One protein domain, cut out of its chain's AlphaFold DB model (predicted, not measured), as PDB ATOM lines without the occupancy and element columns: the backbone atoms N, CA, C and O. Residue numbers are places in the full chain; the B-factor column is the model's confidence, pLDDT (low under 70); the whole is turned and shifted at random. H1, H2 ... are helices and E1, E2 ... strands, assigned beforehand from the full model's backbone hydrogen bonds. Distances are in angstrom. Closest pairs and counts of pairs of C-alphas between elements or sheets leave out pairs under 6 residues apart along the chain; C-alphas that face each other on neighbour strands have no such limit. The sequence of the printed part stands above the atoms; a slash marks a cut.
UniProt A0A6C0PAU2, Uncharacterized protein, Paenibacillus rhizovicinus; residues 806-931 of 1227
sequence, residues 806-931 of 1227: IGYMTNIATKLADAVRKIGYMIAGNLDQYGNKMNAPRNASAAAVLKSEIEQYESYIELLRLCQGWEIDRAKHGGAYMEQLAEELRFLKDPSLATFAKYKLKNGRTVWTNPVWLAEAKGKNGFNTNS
ATOM      1  N   ILE A 806     171.918 197.928 122.204       79.69
ATOM      2  CA  ILE A 806     173.352 197.779 121.898       79.69
ATOM      3  C   ILE A 806     174.174 197.650 123.183       79.69
ATOM      4  O   ILE A 806     174.979 196.728 123.298       79.69
ATOM      5  N   GLY A 807     173.949 198.532 124.166       78.44
ATOM      6  CA  GLY A 807     174.679 198.517 125.440       78.44
ATOM      7  C   GLY A 807     174.470 197.226 126.237       78.44
ATOM      8  O   GLY A 807     175.432 196.644 126.741       78.44
ATOM      9  N   TYR A 808     173.230 196.732 126.279       80.81
ATOM     10  CA  TYR A 808     172.880 195.457 126.904       80.81
ATOM     11  C   TYR A 808     173.583 194.270 126.221       80.81
ATOM     12  O   TYR A 808     174.250 193.478 126.893       80.81
ATOM     13  N   MET A 809     173.530 194.197 124.884       85.19
ATOM     14  CA  MET A 809     174.219 193.157 124.107       85.19
ATOM     15  C   MET A 809     175.746 193.212 124.294       85.19
ATOM     16  O   MET A 809     176.366 192.170 124.501       85.19
ATOM     17  N   THR A 810     176.355 194.406 124.317       85.44
ATOM     18  CA  THR A 810     177.801 194.582 124.575       85.44
ATOM     19  C   THR A 810     178.193 194.075 125.962       85.44
ATOM     20  O   THR A 810     179.220 193.410 126.118       85.44
ATOM     21  N   ASN A 811     177.380 194.369 126.983       84.69
ATOM     22  CA  ASN A 811     177.637 193.915 128.349       84.69
ATOM     23  C   ASN A 811     177.595 192.386 128.442       84.69
ATOM     24  O   ASN A 811     178.474 191.791 129.065       84.69
ATOM     25  N   ILE A 812     176.614 191.736 127.809       86.88
ATOM     26  CA  ILE A 812     176.531 190.268 127.791       86.88
ATOM     27  C   ILE A 812     177.696 189.663 127.007       86.88
ATOM     28  O   ILE A 812     178.336 188.739 127.509       86.88
ATOM     29  N   ALA A 813     178.044 190.215 125.844       88.62
ATOM     30  CA  ALA A 813     179.203 189.763 125.079       88.62
ATOM     31  C   ALA A 813     180.515 189.887 125.873       88.62
ATOM     32  O   ALA A 813     181.336 188.977 125.843       88.62
ATOM     33  N   THR A 814     180.682 190.956 126.660       87.88
ATOM     34  CA  THR A 814     181.840 191.126 127.558       87.88
ATOM     35  C   THR A 814     181.897 190.013 128.610       87.88
ATOM     36  O   THR A 814     182.953 189.424 128.834       87.88
ATOM     37  N   LYS A 815     180.758 189.672 129.231       87.44
ATOM     38  CA  LYS A 815     180.674 188.582 130.223       87.44
ATOM     39  C   LYS A 815     180.950 187.213 129.596       87.44
ATOM     40  O   LYS A 815     181.681 186.413 130.176       87.44
ATOM     41  N   LEU A 816     180.405 186.959 128.404       88.81
ATOM     42  CA  LEU A 816     180.682 185.756 127.617       88.81
ATOM     43  C   LEU A 816     182.171 185.657 127.270       88.81
ATOM     44  O   LEU A 816     182.776 184.602 127.449       88.81
ATOM     45  N   ALA A 817     182.785 186.758 126.839       88.38
ATOM     46  CA  ALA A 817     184.201 186.786 126.513       88.38
ATOM     47  C   ALA A 817     185.070 186.540 127.755       88.38
ATOM     48  O   ALA A 817     186.006 185.744 127.692       88.38
ATOM     49  N   ASP A 818     184.747 187.141 128.906       87.25
ATOM     50  CA  ASP A 818     185.420 186.857 130.182       87.25
ATOM     51  C   ASP A 818     185.332 185.362 130.549       87.25
ATOM     52  O   ASP A 818     186.346 184.753 130.912       87.25
ATOM     53  N   ALA A 819     184.163 184.736 130.352       86.44
ATOM     54  CA  ALA A 819     183.963 183.302 130.558       86.44
ATOM     55  C   ALA A 819     184.797 182.443 129.589       86.44
ATOM     56  O   ALA A 819     185.454 181.498 130.027       86.44
ATOM     57  N   VAL A 820     184.860 182.798 128.298       87.62
ATOM     58  CA  VAL A 820     185.743 182.139 127.315       87.62
ATOM     59  C   VAL A 820     187.202 182.191 127.777       87.62
ATOM     60  O   VAL A 820     187.895 181.169 127.775       87.62
ATOM     61  N   ARG A 821     187.675 183.364 128.228       84.56
ATOM     62  CA  ARG A 821     189.047 183.526 128.744       84.56
ATOM     63  C   ARG A 821     189.282 182.663 129.985       84.56
ATOM     64  O   ARG A 821     190.331 182.025 130.084       84.56
ATOM     65  N   LYS A 822     188.312 182.603 130.905       84.00
ATOM     66  CA  LYS A 822     188.370 181.754 132.103       84.00
ATOM     67  C   LYS A 822     188.523 180.277 131.734       84.00
ATOM     68  O   LYS A 822     189.456 179.626 132.206       84.00
ATOM     69  N   ILE A 823     187.647 179.754 130.877       86.06
ATOM     70  CA  ILE A 823     187.664 178.339 130.485       86.06
ATOM     71  C   ILE A 823     188.980 177.998 129.773       86.06
ATOM     72  O   ILE A 823     189.603 176.977 130.076       86.06
ATOM     73  N   GLY A 824     189.456 178.879 128.888       83.38
ATOM     74  CA  GLY A 824     190.744 178.708 128.216       83.38
ATOM     75  C   GLY A 824     191.908 178.573 129.204       83.38
ATOM     76  O   GLY A 824     192.758 177.696 129.045       83.38
ATOM     77  N   TYR A 825     191.914 179.382 130.269       79.38
ATOM     78  CA  TYR A 825     192.933 179.312 131.317       79.38
ATOM     79  C   TYR A 825     192.817 178.049 132.177       79.38
ATOM     80  O   TYR A 825     193.833 177.433 132.492       79.38
ATOM     81  N   MET A 826     191.599 177.596 132.492       81.69
ATOM     82  CA  MET A 826     191.388 176.326 133.197       81.69
ATOM     83  C   MET A 826     191.980 175.138 132.435       81.69
ATOM     84  O   MET A 826     192.601 174.260 133.037       81.69
ATOM     85  N   ILE A 827     191.808 175.120 131.110       84.44
ATOM     86  CA  ILE A 827     192.378 174.083 130.243       84.44
ATOM     87  C   ILE A 827     193.909 174.193 130.228       84.44
ATOM     88  O   ILE A 827     194.589 173.195 130.454       84.44
ATOM     89  N   ALA A 828     194.453 175.389 129.988       81.12
ATOM     90  CA  ALA A 828     195.895 175.591 129.842       81.12
ATOM     91  C   ALA A 828     196.680 175.385 131.152       81.12
ATOM     92  O   ALA A 828     197.782 174.844 131.131       81.12
ATOM     93  N   GLY A 829     196.118 175.805 132.288       78.00
ATOM     94  CA  GLY A 829     196.755 175.739 133.606       78.00
ATOM     95  C   GLY A 829     196.460 174.464 134.400       78.00
ATOM     96  O   GLY A 829     196.955 174.325 135.517       78.00
ATOM     97  N   ASN A 830     195.656 173.544 133.852       84.50
ATOM     98  CA  ASN A 830     195.098 172.397 134.573       84.50
ATOM     99  C   ASN A 830     194.420 172.809 135.895       84.50
ATOM    100  O   ASN A 830     194.754 172.304 136.970       84.50
ATOM    101  N   LEU A 831     193.501 173.774 135.807       81.38
ATOM    102  CA  LEU A 831     192.815 174.351 136.963       81.38
ATOM    103  C   LEU A 831     191.362 173.870 137.057       81.38
ATOM    104  O   LEU A 831     190.732 173.525 136.049       81.38
ATOM    105  N   ASP A 832     190.826 173.863 138.275       79.44
ATOM    106  CA  ASP A 832     189.402 173.674 138.543       79.44
ATOM    107  C   ASP A 832     188.589 174.963 138.280       79.44
ATOM    108  O   ASP A 832     189.119 175.987 137.849       79.44
ATOM    109  N   GLN A 833     187.274 174.918 138.514       73.62
ATOM    110  CA  GLN A 833     186.368 176.058 138.290       73.62
ATOM    111  C   GLN A 833     186.600 177.261 139.218       73.62
ATOM    112  O   GLN A 833     186.108 178.362 138.933       73.62
ATOM    113  N   TYR A 834     187.332 177.047 140.311       72.56
ATOM    114  CA  TYR A 834     187.725 178.058 141.286       72.56
ATOM    115  C   TYR A 834     189.124 178.625 140.975       72.56
ATOM    116  O   TYR A 834     189.531 179.623 141.561       72.56
ATOM    117  N   GLY A 835     189.836 178.045 140.002       69.00
ATOM    118  CA  GLY A 835     191.187 178.435 139.603       69.00
ATOM    119  C   GLY A 835     192.295 177.757 140.409       69.00
ATOM    120  O   GLY A 835     193.451 178.161 140.296       69.00
ATOM    121  N   ASN A 836     191.984 176.715 141.186       79.06
ATOM    122  CA  ASN A 836     192.992 175.934 141.900       79.06
ATOM    123  C   ASN A 836     193.617 174.892 140.977       79.06
ATOM    124  O   ASN A 836     192.928 174.266 140.168       79.06
ATOM    125  N   LYS A 837     194.923 174.658 141.128       82.31
ATOM    126  CA  LYS A 837     195.631 173.626 140.365       82.31
ATOM    127  C   LYS A 837     195.105 172.242 140.731       82.31
ATOM    128  O   LYS A 837     195.079 171.869 141.899       82.31
ATOM    129  N   MET A 838     194.697 171.475 139.726       82.00
ATOM    130  CA  MET A 838     194.206 170.118 139.924       82.00
ATOM    131  C   MET A 838     195.377 169.153 140.138       82.00
ATOM    132  O   MET A 838     196.377 169.209 139.422       82.00
ATOM    133  N   ASN A 839     195.222 168.225 141.090       81.94
ATOM    134  CA  ASN A 839     196.230 167.204 141.406       81.94
ATOM    135  C   ASN A 839     196.453 166.200 140.262       81.94
ATOM    136  O   ASN A 839     197.532 165.629 140.143       81.94
ATOM    137  N   ALA A 840     195.442 165.995 139.415       80.69
ATOM    138  CA  ALA A 840     195.523 165.161 138.224       80.69
ATOM    139  C   ALA A 840     195.256 166.003 136.965       80.69
ATOM    140  O   ALA A 840     194.434 166.928 137.020       80.69
ATOM    141  N   PRO A 841     195.911 165.701 135.828       77.50
ATOM    142  CA  PRO A 841     195.571 166.300 134.546       77.50
ATOM    143  C   PRO A 841     194.104 166.054 134.192       77.50
ATOM    144  O   PRO A 841     193.582 164.950 134.369       77.50
ATOM    145  N   ARG A 842     193.439 167.075 133.654       84.12
ATOM    146  CA  ARG A 842     192.090 166.947 133.100       84.12
ATOM    147  C   ARG A 842     192.086 165.895 131.984       84.12
ATOM    148  O   ARG A 842     192.905 165.947 131.068       84.12
ATOM    149  N   ASN A 843     191.150 164.947 132.049       83.19
ATOM    150  CA  ASN A 843     191.004 163.937 131.001       83.19
ATOM    151  C   ASN A 843     190.492 164.557 129.681       83.19
ATOM    152  O   ASN A 843     189.906 165.644 129.665       83.19
ATOM    153  N   ALA A 844     190.707 163.855 128.563       81.75
ATOM    154  CA  ALA A 844     190.394 164.365 127.226       81.75
ATOM    155  C   ALA A 844     188.903 164.695 127.029       81.75
ATOM    156  O   ALA A 844     188.584 165.700 126.398       81.75
ATOM    157  N   SER A 845     187.997 163.901 127.612       83.31
ATOM    158  CA  SER A 845     186.546 164.113 127.516       83.31
ATOM    159  C   SER A 845     186.108 165.406 128.218       83.31
ATOM    160  O   SER A 845     185.450 166.252 127.619       83.31
ATOM    161  N   ALA A 846     186.569 165.637 129.450       80.25
ATOM    162  CA  ALA A 846     186.271 166.863 130.187       80.25
ATOM    163  C   ALA A 846     186.896 168.105 129.530       80.25
ATOM    164  O   ALA A 846     186.315 169.188 129.578       80.25
ATOM    165  N   ALA A 847     188.074 167.968 128.912       82.06
ATOM    166  CA  ALA A 847     188.668 169.044 128.122       82.06
ATOM    167  C   ALA A 847     187.864 169.331 126.840       82.06
ATOM    168  O   ALA A 847     187.733 170.493 126.467       82.06
ATOM    169  N   ALA A 848     187.308 168.306 126.186       86.00
ATOM    170  CA  ALA A 848     186.468 168.463 125.000       86.00
ATOM    171  C   ALA A 848     185.145 169.181 125.311       86.00
ATOM    172  O   ALA A 848     184.765 170.076 124.563       86.00
ATOM    173  N   VAL A 849     184.499 168.873 126.442       86.44
ATOM    174  CA  VAL A 849     183.284 169.581 126.896       86.44
ATOM    175  C   VAL A 849     183.552 171.077 127.078       86.44
ATOM    176  O   VAL A 849     182.827 171.905 126.538       86.44
ATOM    177  N   LEU A 850     184.639 171.435 127.768       86.31
ATOM    178  CA  LEU A 850     185.010 172.839 127.968       86.31
ATOM    179  C   LEU A 850     185.361 173.560 126.657       86.31
ATOM    180  O   LEU A 850     185.070 174.744 126.507       86.31
ATOM    181  N   LYS A 851     185.988 172.864 125.702       89.06
ATOM    182  CA  LYS A 851     186.258 173.422 124.369       89.06
ATOM    183  C   LYS A 851     184.968 173.677 123.589       89.06
ATOM    184  O   LYS A 851     184.835 174.748 123.013       89.06
ATOM    185  N   SER A 852     184.019 172.743 123.632       88.75
ATOM    186  CA  SER A 852     182.701 172.915 123.010       88.75
ATOM    187  C   SER A 852     181.936 174.095 123.618       88.75
ATOM    188  O   SER A 852     181.302 174.857 122.895       88.75
ATOM    189  N   GLU A 853     182.059 174.314 124.929       87.19
ATOM    190  CA  GLU A 853     181.463 175.476 125.595       87.19
ATOM    191  C   GLU A 853     182.121 176.803 125.166       87.19
ATOM    192  O   GLU A 853     181.423 177.790 124.933       87.19
ATOM    193  N   ILE A 854     183.450 176.832 124.983       88.38
ATOM    194  CA  ILE A 854     184.140 177.987 124.378       88.38
ATOM    195  C   ILE A 854     183.582 178.280 122.982       88.38
ATOM    196  O   ILE A 854     183.284 179.433 122.685       88.38
ATOM    197  N   GLU A 855     183.441 177.262 122.132       89.12
ATOM    198  CA  GLU A 855     182.924 177.416 120.765       89.12
ATOM    199  C   GLU A 855     181.487 177.956 120.759       89.12
ATOM    200  O   GLU A 855     181.162 178.845 119.971       89.12
ATOM    201  N   GLN A 856     180.645 177.487 121.683       88.06
ATOM    202  CA  GLN A 856     179.281 177.981 121.852       88.06
ATOM    203  C   GLN A 856     179.251 179.464 122.253       88.06
ATOM    204  O   GLN A 856     178.510 180.245 121.658       88.06
ATOM    205  N   TYR A 857     180.065 179.882 123.226       89.44
ATOM    206  CA  TYR A 857     180.128 181.289 123.637       89.44
ATOM    207  C   TYR A 857     180.737 182.193 122.563       89.44
ATOM    208  O   TYR A 857     180.247 183.303 122.371       89.44
ATOM    209  N   GLU A 858     181.764 181.734 121.840       88.69
ATOM    210  CA  GLU A 858     182.315 182.464 120.689       88.69
ATOM    211  C   GLU A 858     181.233 182.655 119.601       88.69
ATOM    212  O   GLU A 858     181.086 183.763 119.090       88.69
ATOM    213  N   SER A 859     180.402 181.640 119.333       89.00
ATOM    214  CA  SER A 859     179.247 181.741 118.421       89.00
ATOM    215  C   SER A 859     178.193 182.753 118.896       89.00
ATOM    216  O   SER A 859     177.726 183.581 118.113       89.00
ATOM    217  N   TYR A 860     177.856 182.763 120.192       90.31
ATOM    218  CA  TYR A 860     176.950 183.772 120.753       90.31
ATOM    219  C   TYR A 860     177.502 185.190 120.614       90.31
ATOM    220  O   TYR A 860     176.757 186.097 120.256       90.31
ATOM    221  N   ILE A 861     178.800 185.393 120.845       90.38
ATOM    222  CA  ILE A 861     179.448 186.698 120.666       90.38
ATOM    223  C   ILE A 861     179.360 187.159 119.201       90.38
ATOM    224  O   ILE A 861     179.043 188.321 118.948       90.38
ATOM    225  N   GLU A 862     179.592 186.265 118.238       88.88
ATOM    226  CA  GLU A 862     179.466 186.567 116.804       88.88
ATOM    227  C   GLU A 862     178.030 186.941 116.414       88.88
ATOM    228  O   GLU A 862     177.818 187.918 115.691       88.88
ATOM    229  N   LEU A 863     177.037 186.224 116.946       90.06
ATOM    230  CA  LEU A 863     175.627 186.534 116.721       90.06
ATOM    231  C   LEU A 863     175.244 187.897 117.310       90.06
ATOM    232  O   LEU A 863     174.589 188.698 116.643       90.06
ATOM    233  N   LEU A 864     175.685 188.194 118.539       89.69
ATOM    234  CA  LEU A 864     175.466 189.499 119.169       89.69
ATOM    235  C   LEU A 864     176.110 190.623 118.368       89.69
ATOM    236  O   LEU A 864     175.520 191.696 118.243       89.69
ATOM    237  N   ARG A 865     177.289 190.375 117.790       86.94
ATOM    238  CA  ARG A 865     177.968 191.355 116.952       86.94
ATOM    239  C   ARG A 865     177.129 191.729 115.723       86.94
ATOM    240  O   ARG A 865     176.997 192.922 115.452       86.94
ATOM    241  N   LEU A 866     176.522 190.762 115.028       87.06
ATOM    242  CA  LEU A 866     175.574 191.055 113.939       87.06
ATOM    243  C   LEU A 866     174.319 191.770 114.441       87.06
ATOM    244  O   LEU A 866     173.935 192.794 113.879       87.06
ATOM    245  N   CYS A 867     173.722 191.284 115.533       87.50
ATOM    246  CA  CYS A 867     172.518 191.877 116.115       87.50
ATOM    247  C   CYS A 867     172.715 193.355 116.474       87.50
ATOM    248  O   CYS A 867     171.799 194.148 116.309       87.50
ATOM    249  N   GLN A 868     173.910 193.761 116.912       83.56
ATOM    250  CA  GLN A 868     174.227 195.174 117.136       83.56
ATOM    251  C   GLN A 868     174.224 196.001 115.848       83.56
ATOM    252  O   GLN A 868     173.730 197.125 115.864       83.56
ATOM    253  N   GLY A 869     174.757 195.464 114.745       80.62
ATOM    254  CA  GLY A 869     174.680 196.115 113.432       80.62
ATOM    255  C   GLY A 869     173.228 196.284 112.985       80.62
ATOM    256  O   GLY A 869     172.804 197.378 112.616       80.62
ATOM    257  N   TRP A 870     172.431 195.229 113.137       84.00
ATOM    258  CA  TRP A 870     171.007 195.259 112.810       84.00
ATOM    259  C   TRP A 870     170.198 196.169 113.726       84.00
ATOM    260  O   TRP A 870     169.259 196.794 113.253       84.00
ATOM    261  N   GLU A 871     170.572 196.305 114.997       81.12
ATOM    262  CA  GLU A 871     169.923 197.221 115.935       81.12
ATOM    263  C   GLU A 871     170.192 198.691 115.572       81.12
ATOM    264  O   GLU A 871     169.286 199.521 115.646       81.12
ATOM    265  N   ILE A 872     171.400 199.021 115.091       74.00
ATOM    266  CA  ILE A 872     171.724 200.365 114.568       74.00
ATOM    267  C   ILE A 872     170.820 200.721 113.379       74.00
ATOM    268  O   ILE A 872     170.384 201.871 113.237       74.00
ATOM    269  N   ASP A 873     170.528 199.733 112.536       70.00
ATOM    270  CA  ASP A 873     169.743 199.898 111.319       70.00
ATOM    271  C   ASP A 873     168.300 199.378 111.424       70.00
ATOM    272  O   ASP A 873     167.581 199.348 110.420       70.00
ATOM    273  N   ARG A 874     167.824 199.074 112.641       73.75
ATOM    274  CA  ARG A 874     166.483 198.521 112.913       73.75
ATOM    275  C   ARG A 874     165.380 199.389 112.318       73.75
ATOM    276  O   ARG A 874     164.444 198.868 111.717       73.75
ATOM    277  N   ALA A 875     165.541 200.708 112.396       61.84
ATOM    278  CA  ALA A 875     164.613 201.676 111.819       61.84
ATOM    279  C   ALA A 875     164.617 201.724 110.273       61.84
ATOM    280  O   ALA A 875     163.666 202.227 109.686       61.84
ATOM    281  N   LYS A 876     165.682 201.254 109.601       57.50
ATOM    282  CA  LYS A 876     165.819 201.282 108.129       57.50
ATOM    283  C   LYS A 876     165.323 200.003 107.455       57.50
ATOM    284  O   LYS A 876     164.694 200.075 106.407       57.50
ATOM    285  N   HIS A 877     165.686 198.844 108.005       57.34
ATOM    286  CA  HIS A 877     165.479 197.543 107.352       57.34
ATOM    287  C   HIS A 877     164.364 196.719 108.002       57.34
ATOM    288  O   HIS A 877     163.996 195.669 107.480       57.34
ATOM    289  N   GLY A 878     163.801 197.230 109.103       60.62
ATOM    290  CA  GLY A 878     162.888 196.500 109.962       60.62
ATOM    291  C   GLY A 878     163.675 195.438 110.728       60.62
ATOM    292  O   GLY A 878     164.148 194.471 110.162       60.62
ATOM    293  N   GLY A 879     163.905 195.652 112.020       65.38
ATOM    294  CA  GLY A 879     164.745 194.775 112.842       65.38
ATOM    295  C   GLY A 879     163.968 193.653 113.523       65.38
ATOM    296  O   GLY A 879     164.005 193.563 114.747       65.38
ATOM    297  N   ALA A 880     163.295 192.779 112.764       78.25
ATOM    298  CA  ALA A 880     162.576 191.621 113.326       78.25
ATOM    299  C   ALA A 880     163.502 190.507 113.851       78.25
ATOM    300  O   ALA A 880     163.041 189.431 114.234       78.25
ATOM    301  N   TYR A 881     164.816 190.738 113.877       86.50
ATOM    302  CA  TYR A 881     165.806 189.736 114.258       86.50
ATOM    303  C   TYR A 881     165.560 189.161 115.662       86.50
ATOM    304  O   TYR A 881     165.780 187.975 115.865       86.50
ATOM    305  N   MET A 882     165.052 189.954 116.615       84.62
ATOM    306  CA  MET A 882     164.760 189.481 117.977       84.62
ATOM    307  C   MET A 882     163.666 188.405 118.018       84.62
ATOM    308  O   MET A 882     163.729 187.506 118.853       84.62
ATOM    309  N   GLU A 883     162.667 188.497 117.140       86.75
ATOM    310  CA  GLU A 883     161.582 187.514 117.032       86.75
ATOM    311  C   GLU A 883     162.031 186.301 116.216       86.75
ATOM    312  O   GLU A 883     161.807 185.157 116.609       86.75
ATOM    313  N   GLN A 884     162.717 186.550 115.098       89.69
ATOM    314  CA  GLN A 884     163.169 185.500 114.184       89.69
ATOM    315  C   GLN A 884     164.288 184.637 114.774       89.69
ATOM    316  O   GLN A 884     164.381 183.460 114.427       89.69
ATOM    317  N   LEU A 885     165.092 185.202 115.678       90.12
ATOM    318  CA  LEU A 885     166.166 184.524 116.404       90.12
ATOM    319  C   LEU A 885     165.822 184.279 117.881       90.12
ATOM    320  O   LEU A 885     166.716 184.216 118.724       90.12
ATOM    321  N   ALA A 886     164.537 184.197 118.240       88.94
ATOM    322  CA  ALA A 886     164.126 184.085 119.640       88.94
ATOM    323  C   ALA A 886     164.738 182.866 120.363       88.94
ATOM    324  O   ALA A 886     165.030 182.944 121.559       88.94
ATOM    325  N   GLU A 887     164.954 181.754 119.653       88.50
ATOM    326  CA  GLU A 887     165.598 180.554 120.202       88.50
ATOM    327  C   GLU A 887     167.115 180.736 120.331       88.50
ATOM    328  O   GLU A 887     167.686 180.468 121.389       88.50
ATOM    329  N   GLU A 888     167.765 181.252 119.290       89.62
ATOM    330  CA  GLU A 888     169.207 181.476 119.226       89.62
ATOM    331  C   GLU A 888     169.662 182.562 120.211       89.62
ATOM    332  O   GLU A 888     170.749 182.465 120.776       89.62
ATOM    333  N   LEU A 889     168.811 183.560 120.472       89.19
ATOM    334  CA  LEU A 889     169.026 184.651 121.427       89.19
ATOM    335  C   LEU A 889     168.450 184.363 122.820       89.19
ATOM    336  O   LEU A 889     168.508 185.225 123.701       89.19
ATOM    337  N   ARG A 890     167.928 183.154 123.073       87.19
ATOM    338  CA  ARG A 890     167.327 182.792 124.368       87.19
ATOM    339  C   ARG A 890     168.281 183.007 125.548       87.19
ATOM    340  O   ARG A 890     167.833 183.382 126.632       87.19
ATOM    341  N   PHE A 891     169.587 182.837 125.336       85.38
ATOM    342  CA  PHE A 891     170.623 183.037 126.356       85.38
ATOM    343  C   PHE A 891     170.680 184.475 126.910       85.38
ATOM    344  O   PHE A 891     171.198 184.684 128.007       85.38
ATOM    345  N   LEU A 892     170.130 185.468 126.197       83.38
ATOM    346  CA  LEU A 892     169.992 186.835 126.705       83.38
ATOM    347  C   LEU A 892     169.092 186.870 127.951       83.38
ATOM    348  O   LEU A 892     169.463 187.443 128.974       83.38
ATOM    349  N   LYS A 893     167.933 186.205 127.872       74.81
ATOM    350  CA  LYS A 893     166.911 186.184 128.932       74.81
ATOM    351  C   LYS A 893     167.124 185.062 129.947       74.81
ATOM    352  O   LYS A 893     166.750 185.212 131.106       74.81
ATOM    353  N   ASP A 894     167.701 183.943 129.513       76.38
ATOM    354  CA  ASP A 894     167.861 182.728 130.315       76.38
ATOM    355  C   ASP A 894     169.326 182.239 130.308       76.38
ATOM    356  O   ASP A 894     169.707 181.390 129.497       76.38
ATOM    357  N   PRO A 895     170.166 182.733 131.238       74.94
ATOM    358  CA  PRO A 895     171.560 182.312 131.367       74.94
ATOM    359  C   PRO A 895     171.709 180.884 131.907       74.94
ATOM    360  O   PRO A 895     172.831 180.404 132.065       74.94
ATOM    361  N   SER A 896     170.615 180.182 132.241       64.81
ATOM    362  CA  SER A 896     170.692 178.827 132.804       64.81
ATOM    363  C   SER A 896     171.331 177.815 131.846       64.81
ATOM    364  O   SER A 896     171.883 176.816 132.320       64.81
ATOM    365  N   LEU A 897     171.330 178.137 130.546       60.34
ATOM    366  CA  LEU A 897     171.977 177.420 129.446       60.34
ATOM    367  C   LEU A 897     173.520 177.460 129.496       60.34
ATOM    368  O   LEU A 897     174.162 176.716 128.762       60.34
ATOM    369  N   ALA A 898     174.112 178.296 130.357       64.69
ATOM    370  CA  ALA A 898     175.556 178.479 130.509       64.69
ATOM    371  C   ALA A 898     176.087 177.867 131.827       64.69
ATOM    372  O   ALA A 898     175.480 178.028 132.896       64.69
ATOM    373  N   THR A 899     177.245 177.193 131.787       65.19
ATOM    374  CA  THR A 899     177.857 176.558 132.975       65.19
ATOM    375  C   THR A 899     178.513 177.588 133.896       65.19
ATOM    376  O   THR A 899     178.407 177.482 135.118       65.19
ATOM    377  N   PHE A 900     179.164 178.612 133.334       63.56
ATOM    378  CA  PHE A 900     180.074 179.500 134.075       63.56
ATOM    379  C   PHE A 900     179.538 180.905 134.368       63.56
ATOM    380  O   PHE A 900     180.294 181.754 134.841       63.56
ATOM    381  N   ALA A 901     178.250 181.161 134.125       59.97
ATOM    382  CA  ALA A 901     177.760 182.533 134.048       59.97
ATOM    383  C   ALA A 901     176.480 182.846 134.831       59.97
ATOM    384  O   ALA A 901     175.836 183.843 134.534       59.97
ATOM    385  N   LYS A 902     176.106 182.044 135.830       69.44
ATOM    386  CA  LYS A 902     174.858 182.250 136.576       69.44
ATOM    387  C   LYS A 902     175.059 182.526 138.058       69.44
ATOM    388  O   LYS A 902     175.733 181.762 138.743       69.44
ATOM    389  N   TYR A 903     174.349 183.530 138.567       66.56
ATOM    390  CA  TYR A 903     173.951 183.579 139.972       66.56
ATOM    391  C   TYR A 903     172.436 183.782 140.075       66.56
ATOM    392  O   TYR A 903     171.802 184.325 139.165       66.56
ATOM    393  N   LYS A 904     171.841 183.266 141.153       65.88
ATOM    394  CA  LYS A 904     170.408 183.415 141.414       65.88
ATOM    395  C   LYS A 904     170.174 184.683 142.219       65.88
ATOM    396  O   LYS A 904     170.773 184.856 143.280       65.88
ATOM    397  N   LEU A 905     169.291 185.538 141.722       65.50
ATOM    398  CA  LEU A 905     168.741 186.646 142.492       65.50
ATOM    399  C   LEU A 905     167.892 186.111 143.654       65.50
ATOM    400  O   LEU A 905     167.453 184.956 143.645       65.50
ATOM    401  N   LYS A 906     167.609 186.967 144.645       64.62
ATOM    402  CA  LYS A 906     166.741 186.618 145.787       64.62
ATOM    403  C   LYS A 906     165.341 186.156 145.347       64.62
ATOM    404  O   LYS A 906     164.756 185.307 146.007       64.62
ATOM    405  N   ASN A 907     164.840 186.655 144.212       66.62
ATOM    406  CA  ASN A 907     163.562 186.255 143.606       66.62
ATOM    407  C   ASN A 907     163.625 184.925 142.813       66.62
ATOM    408  O   ASN A 907     162.650 184.541 142.178       66.62
ATOM    409  N   GLY A 908     164.766 184.223 142.815       66.00
ATOM    410  CA  GLY A 908     164.950 182.932 142.146       66.00
ATOM    411  C   GLY A 908     165.318 183.001 140.659       66.00
ATOM    412  O   GLY A 908     165.702 181.970 140.097       66.00
ATOM    413  N   ARG A 909     165.271 184.183 140.024       68.38
ATOM    414  CA  ARG A 909     165.668 184.378 138.619       68.38
ATOM    415  C   ARG A 909     167.181 184.223 138.449       68.38
ATOM    416  O   ARG A 909     167.969 184.625 139.303       68.38
ATOM    417  N   THR A 910     167.586 183.621 137.333       72.25
ATOM    418  CA  THR A 910     168.998 183.432 136.976       72.25
ATOM    419  C   THR A 910     169.475 184.591 136.108       72.25
ATOM    420  O   THR A 910     168.823 184.907 135.120       72.25
ATOM    421  N   VAL A 911     170.610 185.200 136.453       76.12
ATOM    422  CA  VAL A 911     171.197 186.332 135.711       76.12
ATOM    423  C   VAL A 911     172.683 186.110 135.426       76.12
ATOM    424  O   VAL A 911     173.341 185.316 136.106       76.12
ATOM    425  N   TRP A 912     173.209 186.820 134.420       80.56
ATOM    426  CA  TRP A 912     174.618 186.752 134.028       80.56
ATOM    427  C   TRP A 912     175.547 187.273 135.136       80.56
ATOM    428  O   TRP A 912     175.425 188.430 135.550       80.56
ATOM    429  N   THR A 913     176.520 186.463 135.557       77.25
ATOM    430  CA  THR A 913     177.550 186.836 136.542       77.25
ATOM    431  C   THR A 913     178.314 188.087 136.112       77.25
ATOM    432  O   THR A 913     178.797 188.171 134.984       77.25
ATOM    433  N   ASN A 914     178.462 189.047 137.027       84.12
ATOM    434  CA  ASN A 914     179.329 190.209 136.834       84.12
ATOM    435  C   ASN A 914     180.734 189.900 137.383       84.12
ATOM    436  O   ASN A 914     180.854 189.650 138.587       84.12
ATOM    437  N   PRO A 915     181.792 189.916 136.547       86.56
ATOM    438  CA  PRO A 915     183.166 189.815 137.025       86.56
ATOM    439  C   PRO A 915     183.512 190.945 138.000       86.56
ATOM    440  O   PRO A 915     183.014 192.061 137.846       86.56
ATOM    441  N   VAL A 916     184.386 190.670 138.972       88.62
ATOM    442  CA  VAL A 916     184.787 191.623 140.026       88.62
ATOM    443  C   VAL A 916     185.260 192.957 139.454       88.62
ATOM    444  O   VAL A 916     184.773 194.003 139.864       88.62
ATOM    445  N   TRP A 917     186.109 192.920 138.427       89.25
ATOM    446  CA  TRP A 917     186.660 194.117 137.797       89.25
ATOM    447  C   TRP A 917     185.580 194.980 137.119       89.25
ATOM    448  O   TRP A 917     185.661 196.202 137.168       89.25
ATOM    449  N   LEU A 918     184.554 194.360 136.523       88.00
ATOM    450  CA  LEU A 918     183.468 195.056 135.823       88.00
ATOM    451  C   LEU A 918     182.406 195.589 136.794       88.00
ATOM    452  O   LEU A 918     181.788 196.619 136.533       88.00
ATOM    453  N   ALA A 919     182.164 194.869 137.893       85.38
ATOM    454  CA  ALA A 919     181.225 195.280 138.930       85.38
ATOM    455  C   ALA A 919     181.793 196.423 139.780       85.38
ATOM    456  O   ALA A 919     181.108 197.429 139.949       85.38
ATOM    457  N   GLU A 920     183.047 196.305 140.242       86.31
ATOM    458  CA  GLU A 920     183.705 197.340 141.052       86.31
ATOM    459  C   GLU A 920     183.861 198.646 140.261       86.31
ATOM    460  O   GLU A 920     183.667 199.716 140.826       86.31
ATOM    461  N   ALA A 921     184.079 198.579 138.938       83.00
ATOM    462  CA  ALA A 921     184.073 199.756 138.059       83.00
ATOM    463  C   ALA A 921     182.736 200.531 138.057       83.00
ATOM    464  O   ALA A 921     182.683 201.671 137.605       83.00
ATOM    465  N   LYS A 922     181.648 199.906 138.527       79.19
ATOM    466  CA  LYS A 922     180.311 200.498 138.686       79.19
ATOM    467  C   LYS A 922     179.913 200.663 140.161       79.19
ATOM    468  O   LYS A 922     178.724 200.784 140.435       79.19
ATOM    469  N   GLY A 923     180.861 200.565 141.097       77.56
ATOM    470  CA  GLY A 923     180.592 200.634 142.538       77.56
ATOM    471  C   GLY A 923     179.833 199.427 143.105       77.56
ATOM    472  O   GLY A 923     179.277 199.501 144.194       77.56
ATOM    473  N   LYS A 924     179.773 198.301 142.380       81.50
ATOM    474  CA  LYS A 924     179.005 197.107 142.773       81.50
ATOM    475  C   LYS A 924     179.917 195.952 143.176       81.50
ATOM    476  O   LYS A 924     181.021 195.795 142.664       81.50
ATOM    477  N   ASN A 925     179.398 195.062 144.021       79.00
ATOM    478  CA  ASN A 925     180.068 193.803 144.337       79.00
ATOM    479  C   ASN A 925     179.974 192.830 143.154       79.00
ATOM    480  O   ASN A 925     178.887 192.564 142.632       79.00
ATOM    481  N   GLY A 926     181.117 192.290 142.737       82.50
ATOM    482  CA  GLY A 926     181.204 191.284 141.681       82.50
ATOM    483  C   GLY A 926     181.804 189.973 142.163       82.50
ATOM    484  O   GLY A 926     182.156 189.804 143.328       82.50
ATOM    485  N   PHE A 927     181.946 189.035 141.234       81.44
ATOM    486  CA  PHE A 927     182.526 187.725 141.501       81.44
ATOM    487  C   PHE A 927     183.923 187.645 140.900       81.44
ATOM    488  O   PHE A 927     184.119 187.960 139.724       81.44
ATOM    489  N   ASN A 928     184.904 187.183 141.675       82.75
ATOM    490  CA  ASN A 928     186.215 186.883 141.115       82.75
ATOM    491  C   ASN A 928     186.095 185.669 140.180       82.75
ATOM    492  O   ASN A 928     185.938 184.531 140.624       82.75
ATOM    493  N   THR A 929     186.152 185.912 138.871       78.56
ATOM    494  CA  THR A 929     186.057 184.849 137.865       78.56
ATOM    495  C   THR A 929     187.383 184.121 137.662       78.56
ATOM    496  O   THR A 929     187.398 183.086 136.998       78.56
ATOM    497  N   ASN A 930     188.487 184.626 138.229       78.81
ATOM    498  CA  ASN A 930     189.859 184.202 137.943       78.81
ATOM    499  C   ASN A 930     190.237 184.301 136.447       78.81
ATOM    500  O   ASN A 930     191.203 183.685 135.988       78.81
ATOM    501  N   SER A 931     189.485 185.093 135.675       84.12
ATOM    502  CA  SER A 931     189.793 185.435 134.286       84.12
ATOM    503  C   SER A 931     191.052 186.304 134.171       84.12
ATOM    504  O   SER A 931     191.620 186.750 135.168       84.12
TER     505      SER A 931
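AT A GLANCE: This is residues 806 to 931 of the 1227 residues of an uncharacterized protein of Paenibacillus rhizovicinus (UniProt A0A6C0PAU2). A long helical hairpin makes the longest axis of the domain: H1 and H2 lie side by side and run opposite ways, joined at one end by a long loop. At the other end of H2 the chain turns back through three short helices, H3, H4 and H5, beside the hairpin, and then makes a small two-strand hairpin, E1 and E2, and a last short helix, H6, with a loop as its tail. The printed part has 126 residues, with six named helices and two named strands in the order H1, H2, H3, H4, H5, E1, E2, H6; the two strands form an antiparallel sheet, and the class is mostly helix. The whole is only just compact, close to loose, with a radius of gyration of the C-alphas of 16.3 A, and is elongated, spanning 56 by 35 by 25 A.

IN THESE COORDINATES: H1 is residues 806 to 829, 34.2 A long, from C-alpha 806 at (173.352, 197.779, 121.898) to C-alpha 829 at (196.755, 175.739, 133.606). H2, the longest helix, is residues 844 to 872, 42.5 A long. H3 is residues 874 to 877, H4 residues 881 to 884 and H5 residues 890 to 893. E1 is residues 902 to 904 and E2 residues 910 to 912. H6 is residues 916 to 920, ending with C-alpha 920 at (183.705, 197.340, 141.052).

HOW THE PARTS SIT: H1 and H2 form a helical hairpin and touch, with a shallow tilt of 19 degrees, opposite ways; their closest C-alphas, of Val 820 and Ile 854, are 5.3 A apart. H2 and H3 meet only through their link. H4 is close to H2 but not clearly touching, with the closest C-alphas, of Cys 867 and Tyr 881, 7.3 A apart. H5 is close to H1 but not clearly touching, with the closest C-alphas, of Ile 812 and Leu 892, 7.5 A apart. H5 and E2 are near each other, with 7 pairs of C-alphas within 10 A. E1 and E2 form an antiparallel hairpin at 138 degrees, with N 903 and O 911 at 3.2 A and N 911 and O 903 at 3.1 A, within hydrogen-bond range. The closest C-alphas of H1 and E2, of Lys 815 and Trp 912, are 7.4 A apart. H6 touches no helix, and is apart from H1 and H2. In H1, H2 and H6 every O i to N i+4 pair is within hydrogen-bond range; H3, H4 and H5 are too short for such a pair, and their one O i to N i+3 pair is within range in H4 and H5 but not in H3.

THE WHOLE: The two C-alphas farthest apart, of Asn 839 and Lys 876, are 56.5 A apart. The printed part has no cut. The link from H1 to H2, 14 residues, is long; the link from H5 to E1, 8 residues, is short. The mean pLDDT of the printed part is 80.6, and it is under 70 at residue 835, residues 875 to 879 and residues 896 to 909.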